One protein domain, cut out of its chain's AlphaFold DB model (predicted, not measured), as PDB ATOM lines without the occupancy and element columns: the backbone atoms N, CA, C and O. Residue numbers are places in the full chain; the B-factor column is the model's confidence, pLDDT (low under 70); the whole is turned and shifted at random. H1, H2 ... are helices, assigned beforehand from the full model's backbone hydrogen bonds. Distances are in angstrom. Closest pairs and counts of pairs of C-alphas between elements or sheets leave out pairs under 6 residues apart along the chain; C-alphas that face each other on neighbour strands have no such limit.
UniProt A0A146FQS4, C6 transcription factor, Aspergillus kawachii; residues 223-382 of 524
ATOM      1  N   PRO A 223      31.892 -31.081 -41.867       72.81
ATOM      2  CA  PRO A 223      32.784 -30.507 -40.865       72.81
ATOM      3  C   PRO A 223      33.109 -29.044 -41.184       72.81
ATOM      4  O   PRO A 223      33.215 -28.661 -42.355       72.81
ATOM      5  N   GLU A 224      33.273 -28.231 -40.136       73.94
ATOM      6  CA  GLU A 224      33.593 -26.814 -40.292       73.94
ATOM      7  C   GLU A 224      34.886 -26.659 -41.115       73.94
ATOM      8  O   GLU A 224      35.880 -27.337 -40.833       73.94
ATOM      9  N   PRO A 225      34.902 -25.811 -42.161       77.50
ATOM     10  CA  PRO A 225      36.100 -25.640 -42.963       77.50
ATOM     11  C   PRO A 225      37.237 -25.048 -42.118       77.50
ATOM     12  O   PRO A 225      37.036 -24.126 -41.323       77.50
ATOM     13  N   PHE A 226      38.461 -25.524 -42.354       83.69
ATOM     14  CA  PHE A 226      39.669 -24.944 -41.767       83.69
ATOM     15  C   PHE A 226      39.913 -23.526 -42.294       83.69
ATOM     16  O   PHE A 226      39.892 -23.293 -43.505       83.69
ATOM     17  N   LEU A 227      40.148 -22.585 -41.381       88.19
ATOM     18  CA  LEU A 227      40.437 -21.190 -41.704       88.19
ATOM     19  C   LEU A 227      41.832 -21.071 -42.362       88.19
ATOM     20  O   LEU A 227      42.812 -21.474 -41.738       88.19
ATOM     21  N   PRO A 228      41.972 -20.481 -43.568       88.94
ATOM     22  CA  PRO A 228      43.244 -20.443 -44.306       88.94
ATOM     23  C   PRO A 228      44.234 -19.365 -43.812       88.94
ATOM     24  O   PRO A 228      45.150 -18.982 -44.533       88.94
ATOM     25  N   VAL A 229      44.061 -18.830 -42.597       94.50
ATOM     26  CA  VAL A 229      44.903 -17.756 -42.041       94.50
ATOM     27  C   VAL A 229      45.264 -18.001 -40.580       94.50
ATOM     28  O   VAL A 229      44.454 -18.492 -39.794       94.50
ATOM     29  N   SER A 230      46.479 -17.600 -40.198       95.50
ATOM     30  CA  SER A 230      46.913 -17.582 -38.799       95.50
ATOM     31  C   SER A 230      46.192 -16.489 -38.003       95.50
ATOM     32  O   SER A 230      45.702 -15.510 -38.569       95.50
ATOM     33  N   SER A 231      46.188 -16.593 -36.670       95.38
ATOM     34  CA  SER A 231      45.585 -15.583 -35.784       95.38
ATOM     35  C   SER A 231      46.151 -14.171 -35.996       95.38
ATOM     36  O   SER A 231      45.417 -13.194 -35.874       95.38
ATOM     37  N   SER A 232      47.435 -14.063 -36.362       96.44
ATOM     38  CA  SER A 232      48.092 -12.787 -36.675       96.44
ATOM     39  C   SER A 232      47.587 -12.192 -37.996       96.44
ATOM     40  O   SER A 232      47.194 -11.027 -38.038       96.44
ATOM     41  N   GLU A 233      47.488 -13.001 -39.059       96.19
ATOM     42  CA  GLU A 233      46.940 -12.550 -40.348       96.19
ATOM     43  C   GLU A 233      45.443 -12.214 -40.231       96.19
ATOM     44  O   GLU A 233      45.008 -11.186 -40.750       96.19
ATOM     45  N   LYS A 234      44.667 -12.989 -39.455       96.88
ATOM     46  CA  LYS A 234      43.271 -12.670 -39.103       96.88
ATOM     47  C   LYS A 234      43.152 -11.298 -38.433       96.88
ATOM     48  O   LYS A 234      42.341 -10.480 -38.863       96.88
ATOM     49  N   ALA A 235      43.968 -11.018 -37.413       97.31
ATOM     50  CA  ALA A 235      43.962  -9.725 -36.725       97.31
ATOM     51  C   ALA A 235      44.372  -8.568 -37.658       97.31
ATOM     52  O   ALA A 235      43.744  -7.507 -37.649       97.31
ATOM     53  N   ARG A 236      45.383  -8.784 -38.512       97.81
ATOM     54  CA  ARG A 236      45.863  -7.799 -39.493       97.81
ATOM     55  C   ARG A 236      44.795  -7.464 -40.539       97.81
ATOM     56  O   ARG A 236      44.524  -6.288 -40.777       97.81
ATOM     57  N   LEU A 237      44.160  -8.481 -41.128       98.06
ATOM     58  CA  LEU A 237      43.097  -8.316 -42.123       98.06
ATOM     59  C   LEU A 237      41.848  -7.663 -41.521       98.06
ATOM     60  O   LEU A 237      41.316  -6.729 -42.120       98.06
ATOM     61  N   LEU A 238      41.423  -8.067 -40.318       98.00
ATOM     62  CA  LEU A 238      40.301  -7.418 -39.628       98.00
ATOM     63  C   LEU A 238      40.614  -5.962 -39.249       98.00
ATOM     64  O   LEU A 238      39.746  -5.105 -39.403       98.00
ATOM     65  N   SER A 239      41.850  -5.628 -38.858       97.50
ATOM     66  CA  SER A 239      42.211  -4.219 -38.647       97.50
ATOM     67  C   SER A 239      42.165  -3.395 -39.938       97.50
ATOM     68  O   SER A 239      41.841  -2.211 -39.846       97.50
ATOM     69  N   SER A 240      42.498  -3.956 -41.105       96.38
ATOM     70  CA  SER A 240      42.325  -3.262 -42.393       96.38
ATOM     71  C   SER A 240      40.857  -3.155 -42.801       96.38
ATOM     72  O   SER A 240      40.456  -2.126 -43.335       96.38
ATOM     73  N   TYR A 241      40.039  -4.168 -42.511       97.31
ATOM     74  CA  TYR A 241      38.598  -4.113 -42.746       97.31
ATOM     75  C   TYR A 241      37.940  -2.960 -41.970       97.31
ATOM     76  O   TYR A 241      37.281  -2.116 -42.572       97.31
ATOM     77  N   ILE A 242      38.188  -2.869 -40.657       96.38
ATOM     78  CA  ILE A 242      37.606  -1.830 -39.786       96.38
ATOM     79  C   ILE A 242      38.058  -0.422 -40.207       96.38
ATOM     80  O   ILE A 242      37.259   0.506 -40.213       96.38
ATOM     81  N   LYS A 243      39.339  -0.258 -40.564       92.75
ATOM     82  CA  LYS A 243      39.930   1.049 -40.913       92.75
ATOM     83  C   LYS A 243      39.650   1.506 -42.347       92.75
ATOM     84  O   LYS A 243      39.868   2.674 -42.648       92.75
ATOM     85  N   GLU A 244      39.241   0.601 -43.235       89.06
ATOM     86  CA  GLU A 244      39.084   0.902 -44.658       89.06
ATOM     87  C   GLU A 244      37.887   0.174 -45.275       89.06
ATOM     88  O   GLU A 244      36.884   0.815 -45.581       89.06
ATOM     89  N   THR A 245      37.967  -1.140 -45.498       89.94
ATOM     90  CA  THR A 245      37.085  -1.781 -46.491       89.94
ATOM     91  C   THR A 245      35.639  -1.989 -46.036       89.94
ATOM     92  O   THR A 245      34.743  -2.040 -46.877       89.94
ATOM     93  N   GLY A 246      35.375  -2.022 -44.726       89.69
ATOM     94  CA  GLY A 246      34.013  -2.014 -44.183       89.69
ATOM     95  C   GLY A 246      33.304  -0.666 -44.364       89.69
ATOM     96  O   GLY A 246      32.107  -0.644 -44.654       89.69
ATOM     97  N   THR A 247      34.048   0.450 -44.327       87.12
ATOM     98  CA  THR A 247      33.498   1.816 -44.492       87.12
ATOM     99  C   THR A 247      32.852   2.046 -45.863       87.12
ATOM    100  O   THR A 247      32.045   2.960 -46.054       87.12
ATOM    101  N   TRP A 248      33.137   1.169 -46.830       84.94
ATOM    102  CA  TRP A 248      32.569   1.224 -48.174       84.94
ATOM    103  C   TRP A 248      31.067   0.920 -48.203       84.94
ATOM    104  O   TRP A 248      30.318   1.459 -49.030       84.94
ATOM    105  N   CYS A 249      30.587   0.130 -47.246       86.81
ATOM    106  CA  CYS A 249      29.160  -0.084 -47.050       86.81
ATOM    107  C   CYS A 249      28.478   1.092 -46.322       86.81
ATOM    108  O   CYS A 249      27.271   1.253 -46.463       86.81
ATOM    109  N   GLU A 250      29.225   1.972 -45.650       85.62
ATOM    110  CA  GLU A 250      28.715   2.887 -44.610       85.62
ATOM    111  C   GLU A 250      28.511   4.344 -45.075       85.62
ATOM    112  O   GLU A 250      28.350   5.258 -44.275       85.62
ATOM    113  N   THR A 251      28.512   4.604 -46.385       80.69
ATOM    114  CA  THR A 251      28.487   5.982 -46.932       80.69
ATOM    115  C   THR A 251      27.205   6.761 -46.639       80.69
ATOM    116  O   THR A 251      27.223   7.983 -46.704       80.69
ATOM    117  N   THR A 252      26.113   6.061 -46.331       84.69
ATOM    118  CA  THR A 252      24.854   6.610 -45.799       84.69
ATOM    119  C   THR A 252      24.432   5.823 -44.555       84.69
ATOM    120  O   THR A 252      23.299   5.359 -44.432       84.69
ATOM    121  N   ASP A 253      25.402   5.617 -43.664       88.56
ATOM    122  CA  ASP A 253      25.240   5.028 -42.338       88.56
ATOM    123  C   ASP A 253      26.187   5.729 -41.353       88.56
ATOM    124  O   ASP A 253      27.277   5.246 -41.034       88.56
ATOM    125  N   SER A 254      25.750   6.880 -40.845       90.06
ATOM    126  CA  SER A 254      26.468   7.693 -39.857       90.06
ATOM    127  C   SER A 254      26.657   6.986 -38.503       90.06
ATOM    128  O   SER A 254      27.385   7.484 -37.648       90.06
ATOM    129  N   ASN A 255      26.032   5.818 -38.299       92.94
ATOM    130  CA  ASN A 255      26.225   4.960 -37.127       92.94
ATOM    131  C   ASN A 255      27.298   3.874 -37.341       92.94
ATOM    132  O   ASN A 255      27.679   3.213 -36.374       92.94
ATOM    133  N   MET A 256      27.792   3.688 -38.571       93.06
ATOM    134  CA  MET A 256      28.859   2.746 -38.934       93.06
ATOM    135  C   MET A 256      28.593   1.307 -38.447       93.06
ATOM    136  O   MET A 256      29.308   0.763 -37.600       93.06
ATOM    137  N   HIS A 257      27.529   0.664 -38.938       96.19
ATOM    138  CA  HIS A 257      27.129  -0.670 -38.474       96.19
ATOM    139  C   HIS A 257      28.074  -1.809 -38.890       96.19
ATOM    140  O   HIS A 257      28.190  -2.786 -38.145       96.19
ATOM    141  N   PHE A 258      28.766  -1.703 -40.026       95.25
ATOM    142  CA  PHE A 258      29.702  -2.718 -40.528       95.25
ATOM    143  C   PHE A 258      31.054  -2.707 -39.802       95.25
ATOM    144  O   PHE A 258      31.671  -3.769 -39.681       95.25
ATOM    145  N   THR A 259      31.526  -1.542 -39.344       95.81
ATOM    146  CA  THR A 259      32.850  -1.354 -38.720       95.81
ATOM    147  C   THR A 259      32.797  -1.050 -37.222       95.81
ATOM    148  O   THR A 259      33.792  -1.270 -36.535       95.81
ATOM    149  N   MET A 260      31.648  -0.615 -36.690       95.69
ATOM    150  CA  MET A 260      31.468  -0.294 -35.270       95.69
ATOM    151  C   MET A 260      30.170  -0.879 -34.685       95.69
ATOM    152  O   MET A 260      30.215  -1.826 -33.900       95.69
ATOM    153  N   ARG A 261      29.000  -0.333 -35.044       96.62
ATOM    154  CA  ARG A 261      27.756  -0.466 -34.259       96.62
ATOM    155  C   ARG A 261      27.132  -1.866 -34.243       96.62
ATOM    156  O   ARG A 261      26.460  -2.194 -33.270       96.62
ATOM    157  N   SER A 262      27.374  -2.707 -35.251       96.44
ATOM    158  CA  SER A 262      26.980  -4.129 -35.232       96.44
ATOM    159  C   SER A 262      28.162  -5.100 -35.298       96.44
ATOM    160  O   SER A 262      27.941  -6.309 -35.228       96.44
ATOM    161  N   LEU A 263      29.408  -4.610 -35.381       95.19
ATOM    162  CA  LEU A 263      30.583  -5.439 -35.668       95.19
ATOM    163  C   LEU A 263      30.753  -6.611 -34.691       95.19
ATOM    164  O   LEU A 263      31.022  -7.718 -35.142       95.19
ATOM    165  N   HIS A 264      30.561  -6.404 -33.384       94.50
ATOM    166  CA  HIS A 264      30.705  -7.479 -32.392       94.50
ATOM    167  C   HIS A 264      29.763  -8.663 -32.660       94.50
ATOM    168  O   HIS A 264      30.234  -9.792 -32.752       94.50
ATOM    169  N   SER A 265      28.469  -8.403 -32.875       96.19
ATOM    170  CA  SER A 265      27.490  -9.458 -33.177       96.19
ATOM    171  C   SER A 265      27.692 -10.053 -34.574       96.19
ATOM    172  O   SER A 265      27.527 -11.252 -34.772       96.19
ATOM    173  N   MET A 266      28.111  -9.254 -35.564       95.75
ATOM    174  CA  MET A 266      28.417  -9.794 -36.896       95.75
ATOM    175  C   MET A 266      29.686 -10.665 -36.885       95.75
ATOM    176  O   MET A 266      29.764 -11.631 -37.641       95.75
ATOM    177  N   ALA A 267      30.646 -10.391 -35.995       94.56
ATOM    178  CA  ALA A 267      31.872 -11.174 -35.838       94.56
ATOM    179  C   ALA A 267      31.660 -12.570 -35.215       94.56
ATOM    180  O   ALA A 267      32.551 -13.414 -35.313       94.56
ATOM    181  N   GLU A 268      30.487 -12.844 -34.635       94.50
ATOM    182  CA  GLU A 268      30.063 -14.198 -34.238       94.50
ATOM    183  C   GLU A 268      29.820 -15.097 -35.467       94.50
ATOM    184  O   GLU A 268      29.950 -16.319 -35.392       94.50
ATOM    185  N   SER A 269      29.514 -14.509 -36.632       94.44
ATOM    186  CA  SER A 269      29.350 -15.249 -37.881       94.44
ATOM    187  C   SER A 269      30.693 -15.465 -38.582       94.44
ATOM    188  O   SER A 269      31.277 -14.544 -39.158       94.44
ATOM    189  N   ALA A 270      31.148 -16.721 -38.623       93.50
ATOM    190  CA  ALA A 270      32.336 -17.124 -39.379       93.50
ATOM    191  C   ALA A 270      32.261 -16.722 -40.869       93.50
ATOM    192  O   ALA A 270      33.276 -16.346 -41.455       93.50
ATOM    193  N   ALA A 271      31.055 -16.719 -41.455       93.81
ATOM    194  CA  ALA A 271      30.802 -16.265 -42.821       93.81
ATOM    195  C   ALA A 271      31.104 -14.762 -42.998       93.81
ATOM    196  O   ALA A 271      31.837 -14.381 -43.910       93.81
ATOM    197  N   PHE A 272      30.611 -13.913 -42.091       96.62
ATOM    198  CA  PHE A 272      30.856 -12.468 -42.136       96.62
ATOM    199  C   PHE A 272      32.336 -12.142 -41.920       96.62
ATOM    200  O   PHE A 272      32.924 -11.374 -42.683       96.62
ATOM    201  N   VAL A 273      32.968 -12.776 -40.925       97.31
ATOM    202  CA  VAL A 273      34.406 -12.626 -40.644       97.31
ATOM    203  C   VAL A 273      35.247 -13.034 -41.858       97.31
ATOM    204  O   VAL A 273      36.210 -12.344 -42.196       97.31
ATOM    205  N   ALA A 274      34.866 -14.108 -42.553       96.50
ATOM    206  CA  ALA A 274      35.503 -14.531 -43.795       96.50
ATOM    207  C   ALA A 274      35.368 -13.489 -44.917       96.50
ATOM    208  O   ALA A 274      36.379 -13.126 -45.520       96.50
ATOM    209  N   ALA A 275      34.164 -12.952 -45.151       96.75
ATOM    210  CA  ALA A 275      33.933 -11.926 -46.171       96.75
ATOM    211  C   ALA A 275      34.717 -10.634 -45.882       96.75
ATOM    212  O   ALA A 275      35.355 -10.085 -46.781       96.75
ATOM    213  N   ALA A 276      34.727 -10.190 -44.622       98.06
ATOM    214  CA  ALA A 276      35.479  -9.026 -44.158       98.06
ATOM    215  C   ALA A 276      36.991  -9.176 -44.412       98.06
ATOM    216  O   ALA A 276      37.621  -8.291 -44.998       98.06
ATOM    217  N   MET A 277      37.572 -10.326 -44.041       98.00
ATOM    218  CA  MET A 277      38.983 -10.629 -44.311       98.00
ATOM    219  C   MET A 277      39.276 -10.776 -45.806       98.00
ATOM    220  O   MET A 277      40.297 -10.273 -46.269       98.00
ATOM    221  N   SER A 278      38.388 -11.421 -46.567       96.88
ATOM    222  CA  SER A 278      38.507 -11.588 -48.021       96.88
ATOM    223  C   SER A 278      38.562 -10.234 -48.740       96.88
ATOM    224  O   SER A 278      39.478  -9.976 -49.524       96.88
ATOM    225  N   LEU A 279      37.645  -9.318 -48.403       95.50
ATOM    226  CA  LEU A 279      37.592  -7.964 -48.957       95.50
ATOM    227  C   LEU A 279      38.832  -7.132 -48.586       95.50
ATOM    228  O   LEU A 279      39.427  -6.490 -49.452       95.50
ATOM    229  N   ALA A 280      39.268  -7.176 -47.322       96.56
ATOM    230  CA  ALA A 280      40.505  -6.519 -46.892       96.56
ATOM    231  C   ALA A 280      41.749  -7.089 -47.602       96.56
ATOM    232  O   ALA A 280      42.611  -6.333 -48.047       96.56
ATOM    233  N   SER A 281      41.822  -8.415 -47.769       97.00
ATOM    234  CA  SER A 281      42.909  -9.092 -48.484       97.00
ATOM    235  C   SER A 281      42.945  -8.684 -49.962       97.00
ATOM    236  O   SER A 281      44.017  -8.395 -50.495       97.00
ATOM    237  N   ARG A 282      41.774  -8.561 -50.603       92.88
ATOM    238  CA  ARG A 282      41.627  -8.112 -51.997       92.88
ATOM    239  C   ARG A 282      42.083  -6.673 -52.214       92.88
ATOM    240  O   ARG A 282      42.732  -6.398 -53.222       92.88
ATOM    241  N   GLN A 283      41.767  -5.772 -51.285       92.12
ATOM    242  CA  GLN A 283      42.211  -4.379 -51.358       92.12
ATOM    243  C   GLN A 283      43.728  -4.261 -51.214       92.12
ATOM    244  O   GLN A 283      44.369  -3.574 -52.005       92.12
ATOM    245  N   GLN A 284      44.316  -4.976 -50.252       91.94
ATOM    246  CA  GLN A 284      45.770  -5.008 -50.072       91.94
ATOM    247  C   GLN A 284      46.483  -5.553 -51.318       91.94
ATOM    248  O   GLN A 284      47.452  -4.948 -51.775       91.94
ATOM    249  N   ASP A 285      45.971  -6.640 -51.904       91.44
ATOM    250  CA  ASP A 285      46.502  -7.225 -53.139       91.44
ATOM    251  C   ASP A 285      46.449  -6.229 -54.308       91.44
ATOM    252  O   ASP A 285      47.443  -6.051 -55.013       91.44
ATOM    253  N   HIS A 286      45.332  -5.513 -54.475       85.81
ATOM    254  CA  HIS A 286      45.197  -4.479 -55.501       85.81
ATOM    255  C   HIS A 286      46.153  -3.295 -55.290       85.81
ATOM    256  O   HIS A 286      46.861  -2.913 -56.224       85.81
ATOM    257  N   VAL A 287      46.213  -2.733 -54.077       86.19
ATOM    258  CA  VAL A 287      47.067  -1.577 -53.751       86.19
ATOM    259  C   VAL A 287      48.551  -1.915 -53.931       86.19
ATOM    260  O   VAL A 287      49.291  -1.128 -54.521       86.19
ATOM    261  N   ALA A 288      48.979  -3.106 -53.503       87.62
ATOM    262  CA  ALA A 288      50.344  -3.596 -53.699       87.62
ATOM    263  C   ALA A 288      50.609  -4.156 -55.114       87.62
ATOM    264  O   ALA A 288      51.755  -4.464 -55.439       87.62
ATOM    265  N   LYS A 289      49.577  -4.274 -55.965       88.19
ATOM    266  CA  LYS A 289      49.619  -4.853 -57.323       88.19
ATOM    267  C   LYS A 289      50.146  -6.297 -57.362       88.19
ATOM    268  O   LYS A 289      50.825  -6.697 -58.307       88.19
ATOM    269  N   VAL A 290      49.802  -7.084 -56.343       90.75
ATOM    270  CA  VAL A 290      50.130  -8.514 -56.211       90.75
ATOM    271  C   VAL A 290      48.870  -9.379 -56.315       90.75
ATOM    272  O   VAL A 290      47.751  -8.877 -56.368       90.75
ATOM    273  N   GLN A 291      49.041 -10.700 -56.347       86.81
ATOM    274  CA  GLN A 291      47.959 -11.673 -56.162       86.81
ATOM    275  C   GLN A 291      48.452 -12.709 -55.150       86.81
ATOM    276  O   GLN A 291      49.427 -13.410 -55.430       86.81
ATOM    277  N   ARG A 292      47.828 -12.799 -53.969       90.06
ATOM    278  CA  ARG A 292      48.177 -13.806 -52.954       90.06
ATOM    279  C   ARG A 292      47.140 -14.940 -52.955       90.06
ATOM    280  O   ARG A 292      45.946 -14.637 -52.923       90.06
ATOM    281  N   PRO A 293      47.544 -16.229 -52.918       91.44
ATOM    282  CA  PRO A 293      46.609 -17.364 -52.869       91.44
ATOM    283  C   PRO A 293      45.561 -17.244 -51.755       91.44
ATOM    284  O   PRO A 293      44.373 -17.450 -52.000       91.44
ATOM    285  N   VAL A 294      45.984 -16.759 -50.581       92.50
ATOM    286  CA  VAL A 294      45.135 -16.518 -49.403       92.50
ATOM    287  C   VAL A 294      43.894 -15.659 -49.689       92.50
ATOM    288  O   VAL A 294      42.848 -15.875 -49.086       92.50
ATOM    289  N   THR A 295      43.956 -14.722 -50.642       92.50
ATOM    290  CA  THR A 295      42.801 -13.895 -51.036       92.50
ATOM    291  C   THR A 295      41.719 -14.740 -51.717       92.50
ATOM    292  O   THR A 295      40.534 -14.586 -51.423       92.50
ATOM    293  N   LEU A 296      42.114 -15.684 -52.579       90.38
ATOM    294  CA  LEU A 296      41.191 -16.634 -53.204       90.38
ATOM    295  C   LEU A 296      40.712 -17.694 -52.202       90.38
ATOM    296  O   LEU A 296      39.538 -18.060 -52.217       90.38
ATOM    297  N   GLU A 297      41.588 -18.158 -51.312       94.44
ATOM    298  CA  GLU A 297      41.246 -19.123 -50.261       94.44
ATOM    299  C   GLU A 297      40.213 -18.546 -49.281       94.44
ATOM    300  O   GLU A 297      39.229 -19.218 -48.982       94.44
ATOM    301  N   LEU A 298      40.364 -17.287 -48.848       95.50
ATOM    302  CA  LEU A 298      39.387 -16.571 -48.013       95.50
ATOM    303  C   LEU A 298      38.042 -16.367 -48.728       95.50
ATOM    304  O   LEU A 298      36.985 -16.555 -48.120       95.50
ATOM    305  N   TYR A 299      38.055 -16.046 -50.024       92.44
ATOM    306  CA  TYR A 299      36.834 -15.987 -50.832       92.44
ATOM    307  C   TYR A 299      36.138 -17.360 -50.892       92.44
ATOM    308  O   TYR A 299      34.964 -17.474 -50.538       92.44
ATOM    309  N   GLN A 300      36.860 -18.431 -51.240       91.81
ATOM    310  CA  GLN A 300      36.316 -19.795 -51.273       91.81
ATOM    311  C   GLN A 300      35.825 -20.269 -49.896       91.81
ATOM    312  O   GLN A 300      34.809 -20.956 -49.804       91.81
ATOM    313  N   TYR A 301      36.523 -19.891 -48.825       93.56
ATOM    314  CA  TYR A 301      36.138 -20.153 -47.440       93.56
ATOM    315  C   TYR A 301      34.804 -19.476 -47.087       93.56
ATOM    316  O   TYR A 301      33.920 -20.113 -46.512       93.56
ATOM    317  N   THR A 302      34.610 -18.228 -47.525       93.56
ATOM    318  CA  THR A 302      33.336 -17.501 -47.384       93.56
ATOM    319  C   THR A 302      32.200 -18.211 -48.129       93.56
ATOM    320  O   THR A 302      31.134 -18.444 -47.560       93.56
ATOM    321  N   ILE A 303      32.429 -18.613 -49.387       89.81
ATOM    322  CA  ILE A 303      31.427 -19.317 -50.205       89.81
ATOM    323  C   ILE A 303      31.031 -20.665 -49.576       89.81
ATOM    324  O   ILE A 303      29.845 -20.988 -49.535       89.81
ATOM    325  N   LYS A 304      31.985 -21.427 -49.018       89.62
ATOM    326  CA  LYS A 304      31.699 -22.684 -48.296       89.62
ATOM    327  C   LYS A 304      30.745 -22.465 -47.117       89.62
ATOM    328  O   LYS A 304      29.782 -23.215 -46.986       89.62
ATOM    329  N   HIS A 305      30.970 -21.425 -46.310       89.06
ATOM    330  CA  HIS A 305      30.074 -21.067 -45.200       89.06
ATOM    331  C   HIS A 305      28.673 -20.656 -45.676       89.06
ATOM    332  O   HIS A 305      27.689 -21.023 -45.033       89.06
ATOM    333  N   LEU A 306      28.557 -19.942 -46.803       87.06
ATOM    334  CA  LEU A 306      27.264 -19.533 -47.376       87.06
ATOM    335  C   LEU A 306      26.447 -20.708 -47.934       87.06
ATOM    336  O   LEU A 306      25.243 -20.775 -47.698       87.06
ATOM    337  N   LEU A 307      27.084 -21.658 -48.625       84.88
ATOM    338  CA  LEU A 307      26.410 -22.839 -49.187       84.88
ATOM    339  C   LEU A 307      25.843 -23.786 -48.109       84.88
ATOM    340  O   LEU A 307      24.930 -24.560 -48.398       84.88
ATOM    341  N   GLN A 308      26.365 -23.704 -46.880       83.44
ATOM    342  CA  GLN A 308      25.893 -24.440 -45.700       83.44
ATOM    343  C   GLN A 308      24.744 -23.742 -44.942       83.44
ATOM    344  O   GLN A 308      24.171 -24.347 -44.036       83.44
ATOM    345  N   GLN A 309      24.401 -22.489 -45.269       81.88
ATOM    346  CA  GLN A 309      23.265 -21.793 -44.650       81.88
ATOM    347  C   GLN A 309      21.950 -22.261 -45.262       81.88
ATOM    348  O   GLN A 309      21.843 -22.343 -46.481       81.88
ATOM    349  N   ASP A 310      20.921 -22.469 -44.445       79.25
ATOM    350  CA  ASP A 310      19.556 -22.646 -44.940       79.25
ATOM    351  C   ASP A 310      18.931 -21.273 -45.307       79.25
ATOM    352  O   ASP A 310      19.020 -20.323 -44.521       79.25
ATOM    353  N   PRO A 311      18.290 -21.125 -46.485       73.31
ATOM    354  CA  PRO A 311      17.654 -19.878 -46.911       73.31
ATOM    355  C   PRO A 311      16.509 -19.423 -45.992       73.31
ATOM    356  O   PRO A 311      16.261 -18.217 -45.896       73.31
ATOM    357  N   ALA A 312      15.811 -20.339 -45.308       73.69
ATOM    358  CA  ALA A 312      14.731 -19.974 -44.395       73.69
ATOM    359  C   ALA A 312      15.278 -19.286 -43.130       73.69
ATOM    360  O   ALA A 312      14.812 -18.202 -42.764       73.69
ATOM    361  N   THR A 313      16.316 -19.849 -42.507       79.00
ATOM    362  CA  THR A 313      16.981 -19.301 -41.309       79.00
ATOM    363  C   THR A 313      17.964 -18.161 -41.591       79.00
ATOM    364  O   THR A 313      18.301 -17.428 -40.663       79.00
ATOM    365  N   ALA A 314      18.364 -17.929 -42.848       82.38
ATOM    366  CA  ALA A 314      19.286 -16.859 -43.241       82.38
ATOM    367  C   ALA A 314      18.937 -15.486 -42.620       82.38
ATOM    368  O   ALA A 314      17.872 -14.910 -42.873       82.38
ATOM    369  N   GLY A 315      19.847 -14.980 -41.780       89.00
ATOM    370  CA  GLY A 315      19.682 -13.759 -40.985       89.00
ATOM    371  C   GLY A 315      20.520 -12.571 -41.471       89.00
ATOM    372  O   GLY A 315      21.164 -12.616 -42.520       89.00
ATOM    373  N   VAL A 316      20.544 -11.496 -40.676       94.38
ATOM    374  CA  VAL A 316      21.193 -10.221 -41.047       94.38
ATOM    375  C   VAL A 316      22.706 -10.342 -41.279       94.38
ATOM    376  O   VAL A 316      23.235  -9.682 -42.168       94.38
ATOM    377  N   ALA A 317      23.390 -11.250 -40.572       94.75
ATOM    378  CA  ALA A 317      24.810 -11.535 -40.799       94.75
ATOM    379  C   ALA A 317      25.075 -12.172 -42.176       94.75
ATOM    380  O   ALA A 317      26.100 -11.898 -42.797       94.75
ATOM    381  N   ILE A 318      24.136 -12.973 -42.694       93.06
ATOM    382  CA  ILE A 318      24.236 -13.577 -44.032       93.06
ATOM    383  C   ILE A 318      23.985 -12.523 -45.112       93.06
ATOM    384  O   ILE A 318      24.733 -12.468 -46.084       93.06
ATOM    385  N   LEU A 319      23.023 -11.616 -44.900       93.50
ATOM    386  CA  LEU A 319      22.856 -10.439 -45.759       93.50
ATOM    387  C   LEU A 319      24.154  -9.614 -45.819       93.50
ATOM    388  O   LEU A 319      24.660  -9.371 -46.910       93.50
ATOM    389  N   ALA A 320      24.731  -9.260 -44.665       95.38
ATOM    390  CA  ALA A 320      25.975  -8.490 -44.589       95.38
ATOM    391  C   ALA A 320      27.167  -9.215 -45.248       95.38
ATOM    392  O   ALA A 320      27.936  -8.593 -45.981       95.38
ATOM    393  N   THR A 321      27.279 -10.535 -45.061       95.12
ATOM    394  CA  THR A 321      28.276 -11.387 -45.740       95.12
ATOM    395  C   THR A 321      28.158 -11.271 -47.263       95.12
ATOM    396  O   THR A 321      29.144 -10.999 -47.950       95.12
ATOM    397  N   CYS A 322      26.948 -11.441 -47.800       91.31
ATOM    398  CA  CYS A 322      26.699 -11.372 -49.237       91.31
ATOM    399  C   CYS A 322      26.895  -9.949 -49.795       91.31
ATOM    400  O   CYS A 322      27.418  -9.800 -50.900       91.31
ATOM    401  N   THR A 323      26.565  -8.901 -49.031       91.81
ATOM    402  CA  THR A 323      26.869  -7.506 -49.391       91.81
ATOM    403  C   THR A 323      28.378  -7.278 -49.527       91.81
ATOM    404  O   THR A 323      28.809  -6.725 -50.538       91.81
ATOM    405  N   LEU A 324      29.194  -7.748 -48.573       93.50
ATOM    406  CA  LEU A 324      30.659  -7.631 -48.643       93.50
ATOM    407  C   LEU A 324      31.256  -8.418 -49.823       93.50
ATOM    408  O   LEU A 324      32.164  -7.917 -50.491       93.50
ATOM    409  N   LEU A 325      30.723  -9.605 -50.138       90.88
ATOM    410  CA  LEU A 325      31.131 -10.349 -51.337       90.88
ATOM    411  C   LEU A 325      30.779  -9.617 -52.638       90.88
ATOM    412  O   LEU A 325      31.614  -9.567 -53.537       90.88
ATOM    413  N   CYS A 326      29.611  -8.973 -52.735       86.75
ATOM    414  CA  CYS A 326      29.278  -8.169 -53.918       86.75
ATOM    415  C   CYS A 326      30.299  -7.038 -54.147       86.75
ATOM    416  O   CYS A 326      30.668  -6.771 -55.289       86.75
ATOM    417  N   VAL A 327      30.802  -6.410 -53.075       87.31
ATOM    418  CA  VAL A 327      31.862  -5.387 -53.164       87.31
ATOM    419  C   VAL A 327      33.208  -6.004 -53.574       87.31
ATOM    420  O   VAL A 327      33.875  -5.460 -54.453       87.31
ATOM    421  N   TYR A 328      33.583  -7.167 -53.024       89.44
ATOM    422  CA  TYR A 328      34.782  -7.916 -53.443       89.44
ATOM    423  C   TYR A 328      34.747  -8.228 -54.948       89.44
ATOM    424  O   TYR A 328      35.745  -8.074 -55.655       89.44
ATOM    425  N   GLU A 329      33.591  -8.643 -55.462       84.94
ATOM    426  CA  GLU A 329      33.437  -9.067 -56.853       84.94
ATOM    427  C   GLU A 329      33.438  -7.901 -57.849       84.94
ATOM    428  O   GLU A 329      33.914  -8.078 -58.972       84.94
ATOM    429  N   MET A 330      33.030  -6.691 -57.443       78.00
ATOM    430  CA  MET A 330      33.268  -5.474 -58.239       78.00
ATOM    431  C   MET A 330      34.766  -5.231 -58.497       78.00
ATOM    432  O   MET A 330      35.127  -4.658 -59.524       78.00
ATOM    433  N   MET A 331      35.638  -5.698 -57.595       79.00
ATOM    434  CA  MET A 331      37.100  -5.607 -57.702       79.00
ATOM    435  C   MET A 331      37.735  -6.834 -58.390       79.00
ATOM    436  O   MET A 331      38.968  -6.910 -58.474       79.00
ATOM    437  N   ALA A 332      36.944  -7.831 -58.815       77.25
ATOM    438  CA  ALA A 332      37.449  -9.147 -59.231       77.25
ATOM    439  C   ALA A 332      36.820  -9.760 -60.495       77.25
ATOM    440  O   ALA A 332      37.471 -10.587 -61.132       77.25
ATOM    441  N   SER A 333      35.607  -9.360 -60.871       77.69
ATOM    442  CA  SER A 333      34.798 -10.026 -61.902       77.69
ATOM    443  C   SER A 333      34.177  -9.022 -62.878       77.69
ATOM    444  O   SER A 333      34.149  -7.818 -62.615       77.69
ATOM    445  N   SER A 334      33.639  -9.484 -64.014       74.19
ATOM    446  CA  SER A 334      32.942  -8.577 -64.934       74.19
ATOM    447  C   SER A 334      31.580  -8.149 -64.373       74.19
ATOM    448  O   SER A 334      30.974  -8.846 -63.557       74.19
ATOM    449  N   VAL A 335      31.043  -7.032 -64.878       71.69
ATOM    450  CA  VAL A 335      29.718  -6.506 -64.490       71.69
ATOM    451  C   VAL A 335      28.586  -7.517 -64.716       71.69
ATOM    452  O   VAL A 335      27.566  -7.459 -64.035       71.69
ATOM    453  N   HIS A 336      28.751  -8.481 -65.627       74.81
ATOM    454  CA  HIS A 336      27.764  -9.541 -65.843       74.81
ATOM    455  C   HIS A 336      27.776 -10.595 -64.728       74.81
ATOM    456  O   HIS A 336      26.716 -11.109 -64.366       74.81
ATOM    457  N   ASP A 337      28.953 -10.879 -64.172       74.38
ATOM    458  CA  ASP A 337      29.171 -11.925 -63.176       74.38
ATOM    459  C   ASP A 337      28.748 -11.433 -61.789       74.38
ATOM    460  O   ASP A 337      27.872 -12.027 -61.162       74.38
ATOM    461  N   TRP A 338      29.244 -10.269 -61.359       78.19
ATOM    462  CA  TRP A 338      28.854  -9.726 -60.056       78.19
ATOM    463  C   TRP A 338      27.387  -9.261 -60.036       78.19
ATOM    464  O   TRP A 338      26.698  -9.446 -59.034       78.19
ATOM    465  N   ARG A 339      26.804  -8.814 -61.168       81.81
ATOM    466  CA  ARG A 339      25.336  -8.612 -61.269       81.81
ATOM    467  C   ARG A 339      24.545  -9.919 -61.136       81.81
ATOM    468  O   ARG A 339      23.414  -9.893 -60.652       81.81
ATOM    469  N   ARG A 340      25.097 -11.057 -61.568       79.50
ATOM    470  CA  ARG A 340      24.481 -12.388 -61.423       79.50
ATOM    471  C   ARG A 340      24.528 -12.879 -59.974       79.50
ATOM    472  O   ARG A 340      23.621 -13.611 -59.587       79.50
ATOM    473  N   HIS A 341      25.501 -12.443 -59.175       75.88
ATOM    474  CA  HIS A 341      25.590 -12.757 -57.744       75.88
ATOM    475  C   HIS A 341      24.717 -11.807 -56.895       75.88
ATOM    476  O   HIS A 341      23.959 -12.236 -56.025       75.88
ATOM    477  N   LEU A 342      24.667 -10.525 -57.261       83.44
ATOM    478  CA  LEU A 342      23.778  -9.523 -56.660       83.44
ATOM    479  C   LEU A 342      22.281  -9.923 -56.698       83.44
ATOM    480  O   LEU A 342      21.507  -9.552 -55.813       83.44
ATOM    481  N   LYS A 343      21.865 -10.741 -57.681       86.31
ATOM    482  CA  LYS A 343      20.477 -11.213 -57.890       86.31
ATOM    483  C   LYS A 343      19.785 -11.834 -56.678       86.31
ATOM    484  O   LYS A 343      18.564 -11.752 -56.602       86.31
ATOM    485  N   GLY A 344      20.504 -12.480 -55.765       81.88
ATOM    486  CA  GLY A 344      19.883 -13.109 -54.591       81.88
ATOM    487  C   GLY A 344      20.299 -12.508 -53.254       81.88
ATOM    488  O   GLY A 344      19.683 -12.847 -52.251       81.88
ATOM    489  N   CYS A 345      21.190 -11.509 -53.248       86.75
ATOM    490  CA  CYS A 345      21.074 -10.444 -52.249       86.75
ATOM    491  C   CYS A 345      19.689  -9.789 -52.383       86.75
ATOM    492  O   CYS A 345      18.958  -9.688 -51.403       86.75
ATOM    493  N   ALA A 346      19.281  -9.467 -53.620       91.81
ATOM    494  CA  ALA A 346      17.934  -8.976 -53.914       91.81
ATOM    495  C   ALA A 346      16.843  -9.981 -53.499       91.81
ATOM    496  O   ALA A 346      15.878  -9.606 -52.846       91.81
ATOM    497  N   GLY A 347      17.024 -11.266 -53.825       89.25
ATOM    498  CA  GLY A 347      16.124 -12.347 -53.407       89.25
ATOM    499  C   GLY A 347      15.959 -12.471 -51.886       89.25
ATOM    500  O   GLY A 347      14.829 -12.577 -51.418       89.25
ATOM    501  N   LEU A 348      17.049 -12.398 -51.110       89.06
ATOM    502  CA  LEU A 348      16.999 -12.430 -49.642       89.06
ATOM    503  C   LEU A 348      16.290 -11.193 -49.068       89.06
ATOM    504  O   LEU A 348      15.430 -11.337 -48.200       89.06
ATOM    505  N   LEU A 349      16.603  -9.997 -49.583       93.25
ATOM    506  CA  LEU A 349      15.939  -8.743 -49.206       93.25
ATOM    507  C   LEU A 349      14.423  -8.811 -49.463       93.25
ATOM    508  O   LEU A 349      13.631  -8.556 -48.557       93.25
ATOM    509  N   LEU A 350      14.012  -9.242 -50.659       93.38
ATOM    510  CA  LEU A 350      12.604  -9.410 -51.032       93.38
ATOM    511  C   LEU A 350      11.896 -10.466 -50.165       93.38
ATOM    512  O   LEU A 350      10.810 -10.205 -49.649       93.38
ATOM    513  N   ALA A 351      12.514 -11.633 -49.951       90.44
ATOM    514  CA  ALA A 351      11.932 -12.726 -49.165       90.44
ATOM    515  C   ALA A 351      11.730 -12.361 -47.683       90.44
ATOM    516  O   ALA A 351      10.747 -12.778 -47.071       90.44
ATOM    517  N   LYS A 352      12.638 -11.561 -47.108       91.56
ATOM    518  CA  LYS A 352      12.566 -11.079 -45.717       91.56
ATOM    519  C   LYS A 352      11.809  -9.746 -45.579       91.56
ATOM    520  O   LYS A 352      11.643  -9.271 -44.460       91.56
ATOM    521  N   LYS A 353      11.339  -9.163 -46.693       94.12
ATOM    522  CA  LYS A 353      10.723  -7.821 -46.788       94.12
ATOM    523  C   LYS A 353      11.607  -6.700 -46.213       94.12
ATOM    524  O   LYS A 353      11.115  -5.771 -45.584       94.12
ATOM    525  N   TRP A 354      12.917  -6.799 -46.425       95.88
ATOM    526  CA  TRP A 354      13.909  -5.816 -45.986       95.88
ATOM    527  C   TRP A 354      14.194  -4.788 -47.084       95.88
ATOM    528  O   TRP A 354      14.584  -5.149 -48.195       95.88
ATOM    529  N   ASN A 355      14.030  -3.509 -46.755       96.38
ATOM    530  CA  ASN A 355      14.160  -2.373 -47.668       96.38
ATOM    531  C   ASN A 355      14.951  -1.210 -47.033       96.38
ATOM    532  O   ASN A 355      15.494  -1.333 -45.936       96.38
ATOM    533  N   GLY A 356      15.009  -0.064 -47.709       95.06
ATOM    534  CA  GLY A 356      15.740   1.117 -47.252       95.06
ATOM    535  C   GLY A 356      15.141   1.834 -46.039       95.06
ATOM    536  O   GLY A 356      15.829   2.667 -45.456       95.06
ATOM    537  N   SER A 357      13.904   1.501 -45.647       94.62
ATOM    538  CA  SER A 357      13.225   1.987 -44.433       94.62
ATOM    539  C   SER A 357      13.420   1.061 -43.217       94.62
ATOM    540  O   SER A 357      13.047   1.410 -42.094       94.62
ATOM    541  N   SER A 358      14.056  -0.101 -43.421       95.69
ATOM    542  CA  SER A 358      14.512  -0.992 -42.345       95.69
ATOM    543  C   SER A 358      15.582  -0.323 -41.465       95.69
ATOM    544  O   SER A 358      16.052   0.772 -41.761       95.69
ATOM    545  N   GLN A 359      15.967  -0.967 -40.359       93.31
ATOM    546  CA  GLN A 359      16.808  -0.361 -39.315       93.31
ATOM    547  C   GLN A 359      18.127  -1.112 -39.079       93.31
ATOM    548  O   GLN A 359      18.273  -2.288 -39.429       93.31
ATOM    549  N   GLY A 360      19.093  -0.422 -38.469       94.88
ATOM    550  CA  GLY A 360      20.416  -0.959 -38.143       94.88
ATOM    551  C   GLY A 360      21.197  -1.445 -39.369       94.88
ATOM    552  O   GLY A 360      21.020  -0.927 -40.470       94.88
ATOM    553  N   ILE A 361      21.995  -2.505 -39.198       96.25
ATOM    554  CA  ILE A 361      22.789  -3.136 -40.271       96.25
ATOM    555  C   ILE A 361      21.970  -3.478 -41.533       96.25
ATOM    556  O   ILE A 361      22.522  -3.500 -42.628       96.25
ATOM    557  N   VAL A 362      20.651  -3.695 -41.429       96.94
ATOM    558  CA  VAL A 362      19.785  -3.954 -42.594       96.94
ATOM    559  C   VAL A 362      19.625  -2.704 -43.471       96.94
ATOM    560  O   VAL A 362      19.712  -2.831 -44.694       96.94
ATOM    561  N   LYS A 363      19.489  -1.505 -42.872       95.69
ATOM    562  CA  LYS A 363      19.500  -0.202 -43.579       95.69
ATOM    563  C   LYS A 363      20.810  -0.059 -44.361       95.69
ATOM    564  O   LYS A 363      20.798   0.151 -45.574       95.69
ATOM    565  N   SER A 364      21.938  -0.286 -43.688       94.19
ATOM    566  CA  SER A 364      23.290  -0.198 -44.256       94.19
ATOM    567  C   SER A 364      23.505  -1.191 -45.406       94.19
ATOM    568  O   SER A 364      23.963  -0.811 -46.486       94.19
ATOM    569  N   CYS A 365      23.121  -2.459 -45.218       95.06
ATOM    570  CA  CYS A 365      23.174  -3.493 -46.253       95.06
ATOM    571  C   CYS A 365      22.327  -3.132 -47.479       95.06
ATOM    572  O   CYS A 365      22.796  -3.300 -48.607       95.06
ATOM    573  N   PHE A 366      21.105  -2.623 -47.275       96.50
ATOM    574  CA  PHE A 366      20.221  -2.222 -48.367       96.50
ATOM    575  C   PHE A 366      20.805  -1.050 -49.163       96.50
ATOM    576  O   PHE A 366      20.896  -1.131 -50.386       96.50
ATOM    577  N   TRP A 367      21.266   0.015 -48.503       93.81
ATOM    578  CA  TRP A 367      21.806   1.187 -49.202       93.81
ATOM    579  C   TRP A 367      23.199   0.954 -49.808       93.81
ATOM    580  O   TRP A 367      23.561   1.612 -50.786       93.81
ATOM    581  N   ALA A 368      23.966  -0.025 -49.315       90.31
ATOM    582  CA  ALA A 368      25.130  -0.567 -50.021       90.31
ATOM    583  C   ALA A 368      24.719  -1.347 -51.283       90.31
ATOM    584  O   ALA A 368      25.175  -1.020 -52.380       90.31
ATOM    585  N   PHE A 369      23.802  -2.312 -51.153       92.75
ATOM    586  CA  PHE A 369      23.240  -3.078 -52.272       92.75
ATOM    587  C   PHE A 369      22.673  -2.161 -53.375       92.75
ATOM    588  O   PHE A 369      22.986  -2.343 -54.551       92.75
ATOM    589  N   ALA A 370      21.894  -1.144 -52.998       92.00
ATOM    590  CA  ALA A 370      21.227  -0.212 -53.904       92.00
ATOM    591  C   ALA A 370      22.216   0.543 -54.805       92.00
ATOM    592  O   ALA A 370      22.014   0.630 -56.018       92.00
ATOM    593  N   ARG A 371      23.321   1.042 -54.230       87.62
ATOM    594  CA  ARG A 371      24.401   1.709 -54.980       87.62
ATOM    595  C   ARG A 371      25.042   0.767 -56.003       87.62
ATOM    596  O   ARG A 371      25.255   1.162 -57.147       87.62
ATOM    597  N   ILE A 372      25.309  -0.477 -55.606       83.81
ATOM    598  CA  ILE A 372      25.908  -1.514 -56.462       83.81
ATOM    599  C   ILE A 372      24.948  -1.890 -57.612       83.81
ATOM    600  O   ILE A 372      25.358  -1.971 -58.773       83.81
ATOM    601  N   ASP A 373      23.653  -2.052 -57.316       89.25
ATOM    602  CA  ASP A 373      22.610  -2.407 -58.286       89.25
ATOM    603  C   ASP A 373      22.387  -1.314 -59.341       89.25
ATOM    604  O   ASP A 373      22.334  -1.622 -60.532       89.25
ATOM    605  N   ILE A 374      22.345  -0.037 -58.938       83.88
ATOM    606  CA  ILE A 374      22.207   1.116 -59.847       83.88
ATOM    607  C   ILE A 374      23.317   1.145 -60.901       83.88
ATOM    608  O   ILE A 374      23.029   1.277 -62.093       83.88
ATOM    609  N   TRP A 375      24.582   0.990 -60.494       76.94
ATOM    610  CA  TRP A 375      25.703   0.992 -61.438       76.94
ATOM    611  C   TRP A 375      25.625  -0.187 -62.409       76.94
ATOM    612  O   TRP A 375      25.772  -0.014 -63.619       76.94
ATOM    613  N   ALA A 376      25.317  -1.379 -61.904       78.56
ATOM    614  CA  ALA A 376      25.162  -2.578 -62.718       78.56
ATOM    615  C   ALA A 376      23.995  -2.484 -63.715       78.56
ATOM    616  O   ALA A 376      24.115  -2.937 -64.857       78.56
ATOM    617  N   ALA A 377      22.875  -1.897 -63.285       81.31
ATOM    618  CA  ALA A 377      21.697  -1.605 -64.091       81.31
ATOM    619  C   ALA A 377      22.044  -0.632 -65.231       81.31
ATOM    620  O   ALA A 377      21.882  -0.979 -66.405       81.31
ATOM    621  N   PHE A 378      22.642   0.517 -64.894       79.00
ATOM    622  CA  PHE A 378      23.079   1.547 -65.842       79.00
ATOM    623  C   PHE A 378      24.039   0.999 -66.908       79.00
ATOM    624  O   PHE A 378      23.769   1.129 -68.102       79.00
ATOM    625  N   ILE A 379      25.117   0.319 -66.497       72.88
ATOM    626  CA  ILE A 379      26.128  -0.240 -67.415       72.88
ATOM    627  C   ILE A 379      25.527  -1.331 -68.311       72.88
ATOM    628  O   ILE A 379      25.872  -1.434 -69.488       72.88
ATOM    629  N   SER A 380      24.602  -2.135 -67.775       77.88
ATOM    630  CA  SER A 380      23.933  -3.197 -68.533       77.88
ATOM    631  C   SER A 380      22.841  -2.695 -69.486       77.88
ATOM    632  O   SER A 380      22.348  -3.498 -70.281       77.88
ATOM    633  N   GLY A 381      22.397  -1.438 -69.366       77.06
ATOM    634  CA  GLY A 381      21.168  -0.953 -70.005       77.06
ATOM    635  C   GLY A 381      19.918  -1.709 -69.533       77.06
ATOM    636  O   GLY A 381      19.080  -2.082 -70.352       77.06
ATOM    637  N   LYS A 382      19.836  -2.016 -68.232       87.31
ATOM    638  CA  LYS A 382      18.762  -2.801 -67.592       87.31
ATOM    639  C   LYS A 382      18.192  -2.034 -66.400       87.31
ATOM    640  O   LYS A 382      18.822  -1.106 -65.909       87.31
TER     641      LYS A 382
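AT A GLANCE: This is residues 223 to 382 of the 524 residues of the protein "C6 transcription factor" of Aspergillus kawachii (UniProt A0A146FQS4). Five helices, H5 to H9, form an up-and-down bundle, each running against the one before it; H7 is in the middle, H5, H8 and H9 pack round it, and H6 packs on H5. H1 crosses H5, short H2 and H3 pack on H9, and H4 lies near one end of H7. The printed part has 160 residues with nine named helices, H1 to H9, and no named strand: all helix, compact, radius of gyration of the C-alphas 14.8 A, spans 39 by 34 by 33 A.

HOW THE PARTS SIT: Start at H9, residues 361 to 380: it touches H7, residues 316 to 330, the same way at a shallow tilt of 31 degrees, closest C-alphas Ala 320 and Cys 365, 6.0 A. H8, residues 335 to 352, forms hairpins with both, for instance with H7 at 14 degrees, closest C-alphas Glu 329 and Trp 338, 5.6 A. H5, residues 270 to 288, touches H7 the same way at a shallow tilt of 21 degrees, closest C-alphas Phe 272 and Thr 321, 4.6 A. H5 and H6, residues 293 to 307, form a hairpin, closest C-alphas Ser 278 and Leu 298, 5.1 A. Every O i to N i+4 pair is within hydrogen-bond range in H5, H6, H7 and H9; H8 has 12 of 14.

IN THESE COORDINATES: Find C-alpha 231 at (45.585, -15.583, -35.784); H1 runs to residue 243, about perpendicular to H5 at 77 degrees. Then come H2, 245 to 249, H3, 257 to 261, and H4, 263 to 266. H9 is 28.3 A long, ending at (23.933, -3.197, -68.533).

THE WHOLE: The C-alphas of Ser 231 and Gly 381, the farthest apart, are 44.5 A apart. The printed part has no cut, no link is long, and no printed residue is under 70 in pLDDT.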